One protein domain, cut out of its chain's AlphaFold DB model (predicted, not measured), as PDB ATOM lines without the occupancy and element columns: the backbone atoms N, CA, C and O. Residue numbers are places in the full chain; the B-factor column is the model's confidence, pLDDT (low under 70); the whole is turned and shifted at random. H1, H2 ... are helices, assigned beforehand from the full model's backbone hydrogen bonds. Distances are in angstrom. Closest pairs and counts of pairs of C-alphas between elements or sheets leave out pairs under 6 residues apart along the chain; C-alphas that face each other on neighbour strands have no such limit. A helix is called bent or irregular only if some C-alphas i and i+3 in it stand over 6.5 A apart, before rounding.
ATOM      1  N   ILE A  67     -18.304  25.251 -14.071       61.88
ATOM      2  CA  ILE A  67     -19.765  25.179 -14.051       61.88
ATOM      3  C   ILE A  67     -20.377  26.560 -14.292       61.88
ATOM      4  O   ILE A  67     -21.313  26.646 -15.081       61.88
ATOM      5  N   ASP A  68     -19.840  27.619 -13.692       62.94
ATOM      6  CA  ASP A  68     -20.332  28.990 -13.867       62.94
ATOM      7  C   ASP A  68     -20.129  29.461 -15.311       62.94
ATOM      8  O   ASP A  68     -21.088  29.878 -15.966       62.94
ATOM      9  N   VAL A  69     -18.935  29.235 -15.868       67.81
ATOM     10  CA  VAL A  69     -18.625  29.540 -17.275       67.81
ATOM     11  C   VAL A  69     -19.537  28.763 -18.228       67.81
ATOM     12  O   VAL A  69     -20.078  29.332 -19.175       67.81
ATOM     13  N   LEU A  70     -19.771  27.470 -17.983       61.16
ATOM     14  CA  LEU A  70     -20.674  26.666 -18.818       61.16
ATOM     15  C   LEU A  70     -22.151  27.020 -18.606       61.16
ATOM     16  O   LEU A  70     -22.938  26.887 -19.539       61.16
ATOM     17  N   SER A  71     -22.537  27.479 -17.416       62.19
ATOM     18  CA  SER A  71     -23.906  27.907 -17.104       62.19
ATOM     19  C   SER A  71     -24.272  29.263 -17.712       62.19
ATOM     20  O   SER A  71     -25.456  29.528 -17.913       62.19
ATOM     21  N   SER A  72     -23.274  30.077 -18.082       67.94
ATOM     22  CA  SER A  72     -23.481  31.291 -18.887       67.94
ATOM     23  C   SER A  72     -24.070  30.979 -20.274       67.94
ATOM     24  O   SER A  72     -24.757  31.805 -20.875       67.94
ATOM     25  N   VAL A  73     -23.862  29.753 -20.772       71.12
ATOM     26  CA  VAL A  73     -24.483  29.250 -21.997       71.12
ATOM     27  C   VAL A  73     -25.885  28.736 -21.678       71.12
ATOM     28  O   VAL A  73     -26.080  27.874 -20.825       71.12
ATOM     29  N   HIS A  74     -26.892  29.212 -22.411       76.88
ATOM     30  CA  HIS A  74     -28.270  28.781 -22.190       76.88
ATOM     31  C   HIS A  74     -28.434  27.278 -22.483       76.88
ATOM     32  O   HIS A  74     -28.173  26.816 -23.596       76.88
ATOM     33  N   ALA A  75     -28.932  26.505 -21.510       74.19
ATOM     34  CA  ALA A  75     -29.104  25.052 -21.633       74.19
ATOM     35  C   ALA A  75     -29.972  24.624 -22.833       74.19
ATOM     36  O   ALA A  75     -29.739  23.572 -23.428       74.19
ATOM     37  N   LEU A  76     -30.922  25.472 -23.244       78.88
ATOM     38  CA  LEU A  76     -31.754  25.266 -24.432       78.88
ATOM     39  C   LEU A  76     -30.936  25.234 -25.725       78.88
ATOM     40  O   LEU A  76     -31.243  24.451 -26.619       78.88
ATOM     41  N   SER A  77     -29.869  26.026 -25.823       82.62
ATOM     42  CA  SER A  77     -28.973  26.009 -26.980       82.62
ATOM     43  C   SER A  77     -28.281  24.654 -27.110       82.62
ATOM     44  O   SER A  77     -28.235  24.081 -28.197       82.62
ATOM     45  N   VAL A  78     -27.812  24.094 -25.992       81.38
ATOM     46  CA  VAL A  78     -27.169  22.772 -25.970       81.38
ATOM     47  C   VAL A  78     -28.186  21.658 -26.231       81.38
ATOM     48  O   VAL A  78     -27.901  20.729 -26.988       81.38
ATOM     49  N   LEU A  79     -29.403  21.781 -25.695       81.12
ATOM     50  CA  LEU A  79     -30.505  20.852 -25.958       81.12
ATOM     51  C   LEU A  79     -30.934  20.860 -27.435       81.12
ATOM     52  O   LEU A  79     -31.167  19.803 -28.020       81.12
ATOM     53  N   ASN A  80     -30.958  22.028 -28.075       83.62
ATOM     54  CA  ASN A  80     -31.246  22.158 -29.503       83.62
ATOM     55  C   ASN A  80     -30.140  21.543 -30.368       83.62
ATOM     56  O   ASN A  80     -30.432  20.882 -31.365       83.62
ATOM     57  N   ILE A  81     -28.872  21.712 -29.982       82.88
ATOM     58  CA  ILE A  81     -27.743  21.041 -30.643       82.88
ATOM     59  C   ILE A  81     -27.895  19.519 -30.526       82.88
ATOM     60  O   ILE A  81     -27.748  18.820 -31.530       82.88
ATOM     61  N   LEU A  82     -28.250  19.013 -29.340       82.44
ATOM     62  CA  LEU A  82     -28.499  17.590 -29.098       82.44
ATOM     63  C   LEU A  82     -29.637  17.056 -29.985       82.44
ATOM     64  O   LEU A  82     -29.464  16.047 -30.670       82.44
ATOM     65  N   HIS A  83     -30.773  17.757 -30.017       81.44
ATOM     66  CA  HIS A  83     -31.929  17.389 -30.833       81.44
ATOM     67  C   HIS A  83     -31.589  17.373 -32.330       81.44
ATOM     68  O   HIS A  83     -31.862  16.395 -33.025       81.44
ATOM     69  N   ASN A  84     -30.927  18.417 -32.831       83.94
ATOM     70  CA  ASN A  84     -30.557  18.518 -34.243       83.94
ATOM     71  C   ASN A  84     -29.544  17.449 -34.654       83.94
ATOM     72  O   ASN A  84     -29.685  16.849 -35.722       83.94
ATOM     73  N   ALA A  85     -28.550  17.184 -33.802       76.69
ATOM     74  CA  ALA A  85     -27.591  16.107 -34.012       76.69
ATOM     75  C   ALA A  85     -28.311  14.758 -34.119       76.69
ATOM     76  O   ALA A  85     -28.047  14.002 -35.053       76.69
ATOM     77  N   LEU A  86     -29.291  14.507 -33.246       74.31
ATOM     78  CA  LEU A  86     -30.099  13.296 -33.282       74.31
ATOM     79  C   LEU A  86     -30.948  13.178 -34.557       74.31
ATOM     80  O   LEU A  86     -30.977  12.126 -35.200       74.31
ATOM     81  N   THR A  87     -31.646  14.245 -34.949       80.75
ATOM     82  CA  THR A  87     -32.483  14.243 -36.157       80.75
ATOM     83  C   THR A  87     -31.648  14.044 -37.424       80.75
ATOM     84  O   THR A  87     -32.077  13.356 -38.351       80.75
ATOM     85  N   LEU A  88     -30.469  14.666 -37.503       76.50
ATOM     86  CA  LEU A  88     -29.561  14.510 -38.643       76.50
ATOM     87  C   LEU A  88     -28.936  13.121 -38.666       76.50
ATOM     88  O   LEU A  88     -28.871  12.501 -39.723       76.50
ATOM     89  N   TYR A  89     -28.562  12.599 -37.503       70.94
ATOM     90  CA  TYR A  89     -28.046  11.248 -37.372       70.94
ATOM     91  C   TYR A  89     -29.049  10.199 -37.881       70.94
ATOM     92  O   TYR A  89     -28.710   9.419 -38.773       70.94
ATOM     93  N   LYS A  90     -30.310  10.253 -37.420       69.88
ATOM     94  CA  LYS A  90     -31.384   9.348 -37.878       69.88
ATOM     95  C   LYS A  90     -31.599   9.404 -39.396       69.88
ATOM     96  O   LYS A  90     -31.902   8.382 -40.002       69.88
ATOM     97  N   ARG A  91     -31.438  10.583 -40.007       72.62
ATOM     98  CA  ARG A  91     -31.611  10.783 -41.456       72.62
ATOM     99  C   ARG A  91     -30.428  10.296 -42.291       72.62
ATOM    100  O   ARG A  91     -30.645   9.817 -43.396       72.62
ATOM    101  N   VAL A  92     -29.201  10.473 -41.803       66.44
ATOM    102  CA  VAL A  92     -27.978  10.262 -42.598       66.44
ATOM    103  C   VAL A  92     -27.379   8.870 -42.390       66.44
ATOM    104  O   VAL A  92     -26.869   8.289 -43.341       66.44
ATOM    105  N   VAL A  93     -27.422   8.335 -41.167       62.88
ATOM    106  CA  VAL A  93     -26.724   7.088 -40.792       62.88
ATOM    107  C   VAL A  93     -27.697   5.913 -40.609       62.88
ATOM    108  O   VAL A  93     -27.298   4.753 -40.697       62.88
ATOM    109  N   GLY A  94     -28.988   6.185 -40.394       63.47
ATOM    110  CA  GLY A  94     -29.973   5.161 -40.041       63.47
ATOM    111  C   GLY A  94     -29.861   4.737 -38.568       63.47
ATOM    112  O   GLY A  94     -29.541   5.554 -37.707       63.47
ATOM    113  N   SER A  95     -30.154   3.470 -38.249       58.53
ATOM    114  CA  SER A  95     -30.260   2.968 -36.863       58.53
ATOM    115  C   SER A  95     -28.971   2.398 -36.253       58.53
ATOM    116  O   SER A  95     -28.971   2.050 -35.075       58.53
ATOM    117  N   ARG A  96     -27.860   2.276 -36.997       55.75
ATOM    118  CA  ARG A  96     -26.653   1.586 -36.497       55.75
ATOM    119  C   ARG A  96     -25.687   2.530 -35.776       55.75
ATOM    120  O   ARG A  96     -24.897   3.217 -36.416       55.75
ATOM    121  N   GLN A  97     -25.728   2.514 -34.444       58.47
ATOM    122  CA  GLN A  97     -24.844   3.254 -33.532       58.47
ATOM    123  C   GLN A  97     -23.452   2.605 -33.440       58.47
ATOM    124  O   GLN A  97     -23.146   1.902 -32.484       58.47
ATOM    125  N   GLN A  98     -22.581   2.816 -34.429       55.91
ATOM    126  CA  GLN A  98     -21.198   2.320 -34.355       55.91
ATOM    127  C   GLN A  98     -20.202   3.473 -34.389       55.91
ATOM    128  O   GLN A  98     -19.689   3.875 -35.429       55.91
ATOM    129  N   CYS A  99     -19.935   4.019 -33.207       59.62
ATOM    130  CA  CYS A  99     -18.832   4.931 -32.960       59.62
ATOM    131  C   CYS A  99     -18.175   4.499 -31.647       59.62
ATOM    132  O   CYS A  99     -18.687   4.750 -30.555       59.62
ATOM    133  N   SER A 100     -17.034   3.819 -31.750       54.50
ATOM    134  CA  SER A 100     -16.164   3.601 -30.599       54.50
ATOM    135  C   SER A 100     -15.197   4.786 -30.467       54.50
ATOM    136  O   SER A 100     -14.818   5.393 -31.474       54.50
ATOM    137  N   PRO A 101     -14.753   5.144 -29.246       51.38
ATOM    138  CA  PRO A 101     -13.753   6.193 -29.051       51.38
ATOM    139  C   PRO A 101     -12.468   5.982 -29.867       51.38
ATOM    140  O   PRO A 101     -11.828   6.969 -30.220       51.38
ATOM    141  N   SER A 102     -12.133   4.727 -30.184       51.53
ATOM    142  CA  SER A 102     -10.976   4.294 -30.974       51.53
ATOM    143  C   SER A 102     -11.212   4.258 -32.492       51.53
ATOM    144  O   SER A 102     -10.243   4.187 -33.242       51.53
ATOM    145  N   GLN A 103     -12.458   4.351 -32.973       52.19
ATOM    146  CA  GLN A 103     -12.807   4.358 -34.403       52.19
ATOM    147  C   GLN A 103     -13.664   5.581 -34.765       52.19
ATOM    148  O   GLN A 103     -14.699   5.471 -35.421       52.19
ATOM    149  N   ARG A 104     -13.245   6.782 -34.350       62.00
ATOM    150  CA  ARG A 104     -13.920   8.023 -34.764       62.00
ATOM    151  C   ARG A 104     -13.619   8.326 -36.232       62.00
ATOM    152  O   ARG A 104     -12.494   8.666 -36.583       62.00
ATOM    153  N   TRP A 105     -14.624   8.206 -37.093       58.62
ATOM    154  CA  TRP A 105     -14.527   8.503 -38.526       58.62
ATOM    155  C   TRP A 105     -15.143   9.873 -38.836       58.62
ATOM    156  O   TRP A 105     -15.991  10.369 -38.101       58.62
ATOM    157  N   ARG A 106     -14.804  10.498 -39.972       58.22
ATOM    158  CA  ARG A 106     -15.422  11.784 -40.374       58.22
ATOM    159  C   ARG A 106     -16.955  11.713 -40.501       58.22
ATOM    160  O   ARG A 106     -17.625  12.729 -40.350       58.22
ATOM    161  N   HIS A 107     -17.503  10.517 -40.724       60.38
ATOM    162  CA  HIS A 107     -18.942  10.262 -40.827       60.38
ATOM    163  C   HIS A 107     -19.665  10.153 -39.471       60.38
ATOM    164  O   HIS A 107     -20.892  10.135 -39.450       60.38
ATOM    165  N   CYS A 108     -18.950  10.138 -38.336       66.88
ATOM    166  CA  CYS A 108     -19.557  10.111 -37.000       66.88
ATOM    167  C   CYS A 108     -19.697  11.504 -36.358       66.88
ATOM    168  O   CYS A 108     -19.946  11.597 -35.158       66.88
ATOM    169  N   SER A 109     -19.554  12.594 -37.126       74.12
ATOM    170  CA  SER A 109     -19.608  13.973 -36.610       74.12
ATOM    171  C   SER A 109     -20.900  14.268 -35.838       74.12
ATOM    172  O   SER A 109     -20.836  14.807 -34.737       74.12
ATOM    173  N   TYR A 110     -22.054  13.841 -36.359       75.00
ATOM    174  CA  TYR A 110     -23.356  14.024 -35.707       75.00
ATOM    175  C   TYR A 110     -23.483  13.209 -34.415       75.00
ATOM    176  O   TYR A 110     -23.904  13.746 -33.395       75.00
ATOM    177  N   HIS A 111     -23.043  11.948 -34.419       70.31
ATOM    178  CA  HIS A 111     -23.044  11.094 -33.226       70.31
ATOM    179  C   HIS A 111     -22.095  11.632 -32.138       70.31
ATOM    180  O   HIS A 111     -22.455  11.727 -30.966       70.31
ATOM    181  N   CYS A 112     -20.877  12.035 -32.509       74.00
ATOM    182  CA  CYS A 112     -19.923  12.613 -31.563       74.00
ATOM    183  C   CYS A 112     -20.408  13.954 -31.003       74.00
ATOM    184  O   CYS A 112     -20.197  14.216 -29.819       74.00
ATOM    185  N   LEU A 113     -21.071  14.778 -31.821       77.38
ATOM    186  CA  LEU A 113     -21.687  16.024 -31.372       77.38
ATOM    187  C   LEU A 113     -22.847  15.756 -30.405       77.38
ATOM    188  O   LEU A 113     -22.950  16.439 -29.391       77.38
ATOM    189  N   GLN A 114     -23.660  14.728 -30.665       75.00
ATOM    190  CA  GLN A 114     -24.716  14.277 -29.755       75.00
ATOM    191  C   GLN A 114     -24.138  13.859 -28.392       75.00
ATOM    192  O   GLN A 114     -24.593  14.343 -27.357       75.00
ATOM    193  N   LEU A 115     -23.094  13.023 -28.377       73.38
ATOM    194  CA  LEU A 115     -22.412  12.612 -27.143       73.38
ATOM    195  C   LEU A 115     -21.785  13.793 -26.395       73.38
ATOM    196  O   LEU A 115     -21.826  13.838 -25.165       73.38
ATOM    197  N   LEU A 116     -21.175  14.732 -27.119       76.75
ATOM    198  CA  LEU A 116     -20.562  15.911 -26.520       76.75
ATOM    199  C   LEU A 116     -21.620  16.832 -25.899       76.75
ATOM    200  O   LEU A 116     -21.456  17.245 -24.753       76.75
ATOM    201  N   ALA A 117     -22.721  17.090 -26.608       77.25
ATOM    202  CA  ALA A 117     -23.837  17.897 -26.117       77.25
ATOM    203  C   ALA A 117     -24.509  17.259 -24.892       77.25
ATOM    204  O   ALA A 117     -24.768  17.948 -23.909       77.25
ATOM    205  N   ALA A 118     -24.718  15.939 -24.899       77.69
ATOM    206  CA  ALA A 118     -25.262  15.214 -23.751       77.69
ATOM    207  C   ALA A 118     -24.343  15.307 -22.520       77.69
ATOM    208  O   ALA A 118     -24.812  15.530 -21.405       77.69
ATOM    209  N   ARG A 119     -23.021  15.185 -22.712       75.75
ATOM    210  CA  ARG A 119     -22.044  15.357 -21.626       75.75
ATOM    211  C   ARG A 119     -22.032  16.787 -21.094       75.75
ATOM    212  O   ARG A 119     -22.044  16.959 -19.882       75.75
ATOM    213  N   ALA A 120     -22.051  17.792 -21.967       75.06
ATOM    214  CA  ALA A 120     -22.132  19.193 -21.556       75.06
ATOM    215  C   ALA A 120     -23.409  19.465 -20.741       75.06
ATOM    216  O   ALA A 120     -23.326  20.033 -19.654       75.06
ATOM    217  N   LEU A 121     -24.564  18.960 -21.195       75.94
ATOM    218  CA  LEU A 121     -25.832  19.052 -20.459       75.94
ATOM    219  C   LEU A 121     -25.764  18.387 -19.082       75.94
ATOM    220  O   LEU A 121     -26.287  18.950 -18.128       75.94
ATOM    221  N   LEU A 122     -25.095  17.236 -18.945       79.69
ATOM    222  CA  LEU A 122     -24.918  16.571 -17.649       79.69
ATOM    223  C   LEU A 122     -24.154  17.450 -16.646       79.69
ATOM    224  O   LEU A 122     -24.492  17.474 -15.464       79.69
ATOM    225  N   PHE A 123     -23.129  18.168 -17.107       75.25
ATOM    226  CA  PHE A 123     -22.386  19.096 -16.255       75.25
ATOM    227  C   PHE A 123     -23.208  20.347 -15.923       75.25
ATOM    228  O   PHE A 123     -23.245  20.747 -14.761       75.25
ATOM    229  N   MET A 124     -23.925  20.910 -16.899       73.00
ATOM    230  CA  MET A 124     -24.791  22.081 -16.703       73.00
ATOM    231  C   MET A 124     -25.989  21.785 -15.788       73.00
ATOM    232  O   MET A 124     -26.387  22.635 -14.998       73.00
ATOM    233  N   ALA A 125     -26.528  20.562 -15.828       76.44
ATOM    234  CA  ALA A 125     -27.656  20.116 -15.007       76.44
ATOM    235  C   ALA A 125     -27.339  20.016 -13.504       76.44
ATOM    236  O   ALA A 125     -28.228  19.709 -12.711       76.44
ATOM    237  N   LYS A 126     -26.099  20.286 -13.081       76.00
ATOM    238  CA  LYS A 126     -25.772  20.489 -11.664       76.00
ATOM    239  C   LYS A 126     -26.272  21.836 -11.132       76.00
ATOM    240  O   LYS A 126     -26.477  21.959  -9.931       76.00
ATOM    241  N   GLY A 127     -26.475  22.824 -12.007       75.31
ATOM    242  CA  GLY A 127     -27.001  24.133 -11.635       75.31
ATOM    243  C   GLY A 127     -28.528  24.109 -11.467       75.31
ATOM    244  O   GLY A 127     -29.223  23.639 -12.373       75.31
ATOM    245  N   PRO A 128     -29.089  24.656 -10.372       72.75
ATOM    246  CA  PRO A 128     -30.532  24.615 -10.109       72.75
ATOM    247  C   PRO A 128     -31.355  25.369 -11.168       72.75
ATOM    248  O   PRO A 128     -32.451  24.942 -11.526       72.75
ATOM    249  N   ALA A 129     -30.807  26.446 -11.741       76.56
ATOM    250  CA  ALA A 129     -31.452  27.185 -12.829       76.56
ATOM    251  C   ALA A 129     -31.630  26.322 -14.089       76.56
ATOM    252  O   ALA A 129     -32.688  26.331 -14.719       76.56
ATOM    253  N   VAL A 130     -30.616  25.524 -14.432       74.94
ATOM    254  CA  VAL A 130     -30.663  24.608 -15.579       74.94
ATOM    255  C   VAL A 130     -31.616  23.448 -15.303       74.94
ATOM    256  O   VAL A 130     -32.363  23.056 -16.196       74.94
ATOM    257  N   GLN A 131     -31.655  22.934 -14.072       75.50
ATOM    258  CA  GLN A 131     -32.623  21.906 -13.674       75.50
ATOM    259  C   GLN A 131     -34.065  22.384 -13.865       75.50
ATOM    260  O   GLN A 131     -34.858  21.674 -14.477       75.50
ATOM    261  N   ALA A 132     -34.392  23.603 -13.424       76.31
ATOM    262  CA  ALA A 132     -35.721  24.185 -13.612       76.31
ATOM    263  C   ALA A 132     -36.082  24.370 -15.099       76.31
ATOM    264  O   ALA A 132     -37.228  24.154 -15.492       76.31
ATOM    265  N   GLN A 133     -35.109  24.728 -15.944       78.81
ATOM    266  CA  GLN A 133     -35.305  24.824 -17.397       78.81
ATOM    267  C   GLN A 133     -35.528  23.455 -18.053       78.81
ATOM    268  O   GLN A 133     -36.362  23.333 -18.947       78.81
ATOM    269  N   LEU A 134     -34.787  22.431 -17.624       75.94
ATOM    270  CA  LEU A 134     -34.898  21.072 -18.155       75.94
ATOM    271  C   LEU A 134     -36.141  20.334 -17.652       75.94
ATOM    272  O   LEU A 134     -36.612  19.448 -18.353       75.94
ATOM    273  N   ALA A 135     -36.677  20.699 -16.485       78.81
ATOM    274  CA  ALA A 135     -37.889  20.115 -15.909       78.81
ATOM    275  C   ALA A 135     -39.183  20.526 -16.636       78.81
ATOM    276  O   ALA A 135     -40.256  20.011 -16.330       78.81
ATOM    277  N   GLN A 136     -39.100  21.451 -17.593       80.56
ATOM    278  CA  GLN A 136     -40.224  21.820 -18.444       80.56
ATOM    279  C   GLN A 136     -40.570  20.668 -19.409       80.56
ATOM    280  O   GLN A 136     -39.689  20.038 -19.999       80.56
ATOM    281  N   ASP A 137     -41.868  20.397 -19.581       69.38
ATOM    282  CA  ASP A 137     -42.381  19.234 -20.328       69.38
ATOM    283  C   ASP A 137     -41.814  19.091 -21.763       69.38
ATOM    284  O   ASP A 137     -41.392  17.990 -22.129       69.38
ATOM    285  N   PRO A 138     -41.699  20.161 -22.580       77.88
ATOM    286  CA  PRO A 138     -41.104  20.056 -23.917       77.88
ATOM    287  C   PRO A 138     -39.642  19.585 -23.897       77.88
ATOM    288  O   PRO A 138     -39.227  18.765 -24.719       77.88
ATOM    289  N   GLN A 139     -38.858  20.087 -22.947       75.94
ATOM    290  CA  GLN A 139     -37.436  19.809 -22.797       75.94
ATOM    291  C   GLN A 139     -37.219  18.370 -22.325       75.94
ATOM    292  O   GLN A 139     -36.353  17.675 -22.864       75.94
ATOM    293  N   LEU A 140     -38.053  17.896 -21.394       72.44
ATOM    294  CA  LEU A 140     -38.057  16.502 -20.952       72.44
ATOM    295  C   LEU A 140     -38.348  15.543 -22.107       72.44
ATOM    296  O   LEU A 140     -37.626  14.563 -22.269       72.44
ATOM    297  N   ARG A 141     -39.340  15.834 -22.960       72.75
ATOM    298  CA  ARG A 141     -39.656  14.983 -24.124       72.75
ATOM    299  C   ARG A 141     -38.482  14.858 -25.093       72.75
ATOM    300  O   ARG A 141     -38.214  13.768 -25.593       72.75
ATOM    301  N   ILE A 142     -37.766  15.956 -25.339       74.44
ATOM    302  CA  ILE A 142     -36.565  15.957 -26.189       74.44
ATOM    303  C   ILE A 142     -35.463  15.103 -25.558       74.44
ATOM    304  O   ILE A 142     -34.817  14.317 -26.255       74.44
ATOM    305  N   LEU A 143     -35.258  15.234 -24.245       71.12
ATOM    306  CA  LEU A 143     -34.254  14.464 -23.519       71.12
ATOM    307  C   LEU A 143     -34.582  12.965 -23.520       71.12
ATOM    308  O   LEU A 143     -33.702  12.158 -23.805       71.12
ATOM    309  N   ILE A 144     -35.842  12.600 -23.278       68.50
ATOM    310  CA  ILE A 144     -36.328  11.214 -23.336       68.50
ATOM    311  C   ILE A 144     -36.114  10.640 -24.739       68.50
ATOM    312  O   ILE A 144     -35.473   9.606 -24.880       68.50
ATOM    313  N   ALA A 145     -36.522  11.353 -25.792       68.25
ATOM    314  CA  ALA A 145     -36.316  10.902 -27.170       68.25
ATOM    315  C   ALA A 145     -34.827  10.735 -27.534       68.25
ATOM    316  O   ALA A 145     -34.467   9.864 -28.335       68.25
ATOM    317  N   ALA A 146     -33.950  11.564 -26.958       67.69
ATOM    318  CA  ALA A 146     -32.506  11.431 -27.110       67.69
ATOM    319  C   ALA A 146     -31.952  10.212 -26.363       67.69
ATOM    320  O   ALA A 146     -31.126   9.485 -26.922       67.69
ATOM    321  N   LEU A 147     -32.437   9.943 -25.151       65.44
ATOM    322  CA  LEU A 147     -32.094   8.744 -24.391       65.44
ATOM    323  C   LEU A 147     -32.569   7.480 -25.114       65.44
ATOM    324  O   LEU A 147     -31.747   6.612 -25.371       65.44
ATOM    325  N   ASP A 148     -33.815   7.422 -25.578       63.28
ATOM    326  CA  ASP A 148     -34.361   6.264 -26.306       63.28
ATOM    327  C   ASP A 148     -33.575   5.954 -27.583       63.28
ATOM    328  O   ASP A 148     -33.372   4.805 -27.956       63.28
ATOM    329  N   SER A 149     -33.087   6.991 -28.263       60.09
ATOM    330  CA  SER A 149     -32.305   6.825 -29.491       60.09
ATOM    331  C   SER A 149     -30.853   6.384 -29.283       60.09
ATOM    332  O   SER A 149     -30.192   5.968 -30.240       60.09
ATOM    333  N   THR A 150     -30.345   6.551 -28.061       57.84
ATOM    334  CA  THR A 150     -28.990   6.158 -27.644       57.84
ATOM    335  C   THR A 150     -28.999   4.926 -26.756       57.84
ATOM    336  O   THR A 150     -27.944   4.334 -26.540       57.84
ATOM    337  N   HIS A 151     -30.181   4.518 -26.295       54.69
ATOM    338  CA  HIS A 151     -30.444   3.217 -25.728       54.69
ATOM    339  C   HIS A 151     -30.309   2.192 -26.855       54.69
ATOM    340  O   HIS A 151     -31.263   1.865 -27.553       54.69
ATOM    341  N   ASP A 152     -29.079   1.746 -27.088       52.53
ATOM    342  CA  ASP A 152     -28.837   0.503 -27.795       52.53
ATOM    343  C   ASP A 152     -28.908  -0.617 -26.746       52.53
ATOM    344  O   ASP A 152     -27.929  -0.837 -26.025       52.53
ATOM    345  N   PRO A 153     -30.049  -1.322 -26.597       49.16
ATOM    346  CA  PRO A 153     -30.140  -2.462 -25.686       49.16
ATOM    347  C   PRO A 153     -29.204  -3.606 -26.111       49.16
ATOM    348  O   PRO A 153     -29.049  -4.585 -25.382       49.16
TER     349      PRO A 153
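What this domain is: This is residues 67 to 153 of the 223 residues of an uncharacterized protein of Ephemera danica (UniProt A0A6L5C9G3). Two long helices, H2 and H3, lie side by side as a hairpin, and H5 packs slantwise on H2, which touches both. At the end where H2 begins and H3 ends sit the short helices H1 and H4; a long loop, residues 93 to 105, joins H2 to H3 at the other end. The printed part has 87 residues with five named helices, H1 to H5 in chain order, and no named strand: all helix. It is compact and rounded, with a radius of gyration of the C-alphas of 13.4 A and spans of 35 by 26 by 21 A.

Where its parts are: H1 is residues 67 to 71, with C-alpha 67 at (-19.765, 25.179, -14.051). H2, residues 75 to 92, is 25.7 A long. H3, residues 106 to 124, is 27.5 A long, from C-alpha 106 at (-15.422, 11.784, -40.374); it is irregular, with C-alphas 107 and 110 7.7 A apart, and has a kink of 27 degrees near residue 113. H4 is residues 128 to 134, 9.8 A. H5, residues 137 to 150, is 20.1 A long and ends at C-alpha 150, (-28.990, 6.158, -27.644).

How they stand to each other: H2 is the hub. It touches H3, closest C-alphas Ala 85 and Tyr 110 at 5.0 A, at a shallow tilt of 26 degrees, opposite ways, a helical hairpin. With residues 79 to 86 alone it touches H5, closest C-alphas His 83 and Ile 142 at 6.7 A, at a steep tilt of 41 degrees, the same way. With residues 75 to 76 alone it touches H4, closest C-alphas Ala 75 and Val 130 at 6.3 A. H1 touches H3 at residues 123 to 124 alone, closest C-alphas Ser 71 and Met 124 at 5.9 A. H3 and H5 are near each other; H1 and H5 are apart. Every O i to N i+4 pair is within hydrogen-bond range in H1, H2, H4 and H5, and 13 of 15 in H3.

The domain as a whole: The C-alphas farthest apart, of Gln 103 and Ala 132, are 36.7 A apart. The printed part has no cut; the link from H2 to H3 is long, the others tight. Mean pLDDT of the printed part is 70.2, and residues 67 to 72, 90, 92 to 108, 137 and 144 to 153 are under 70.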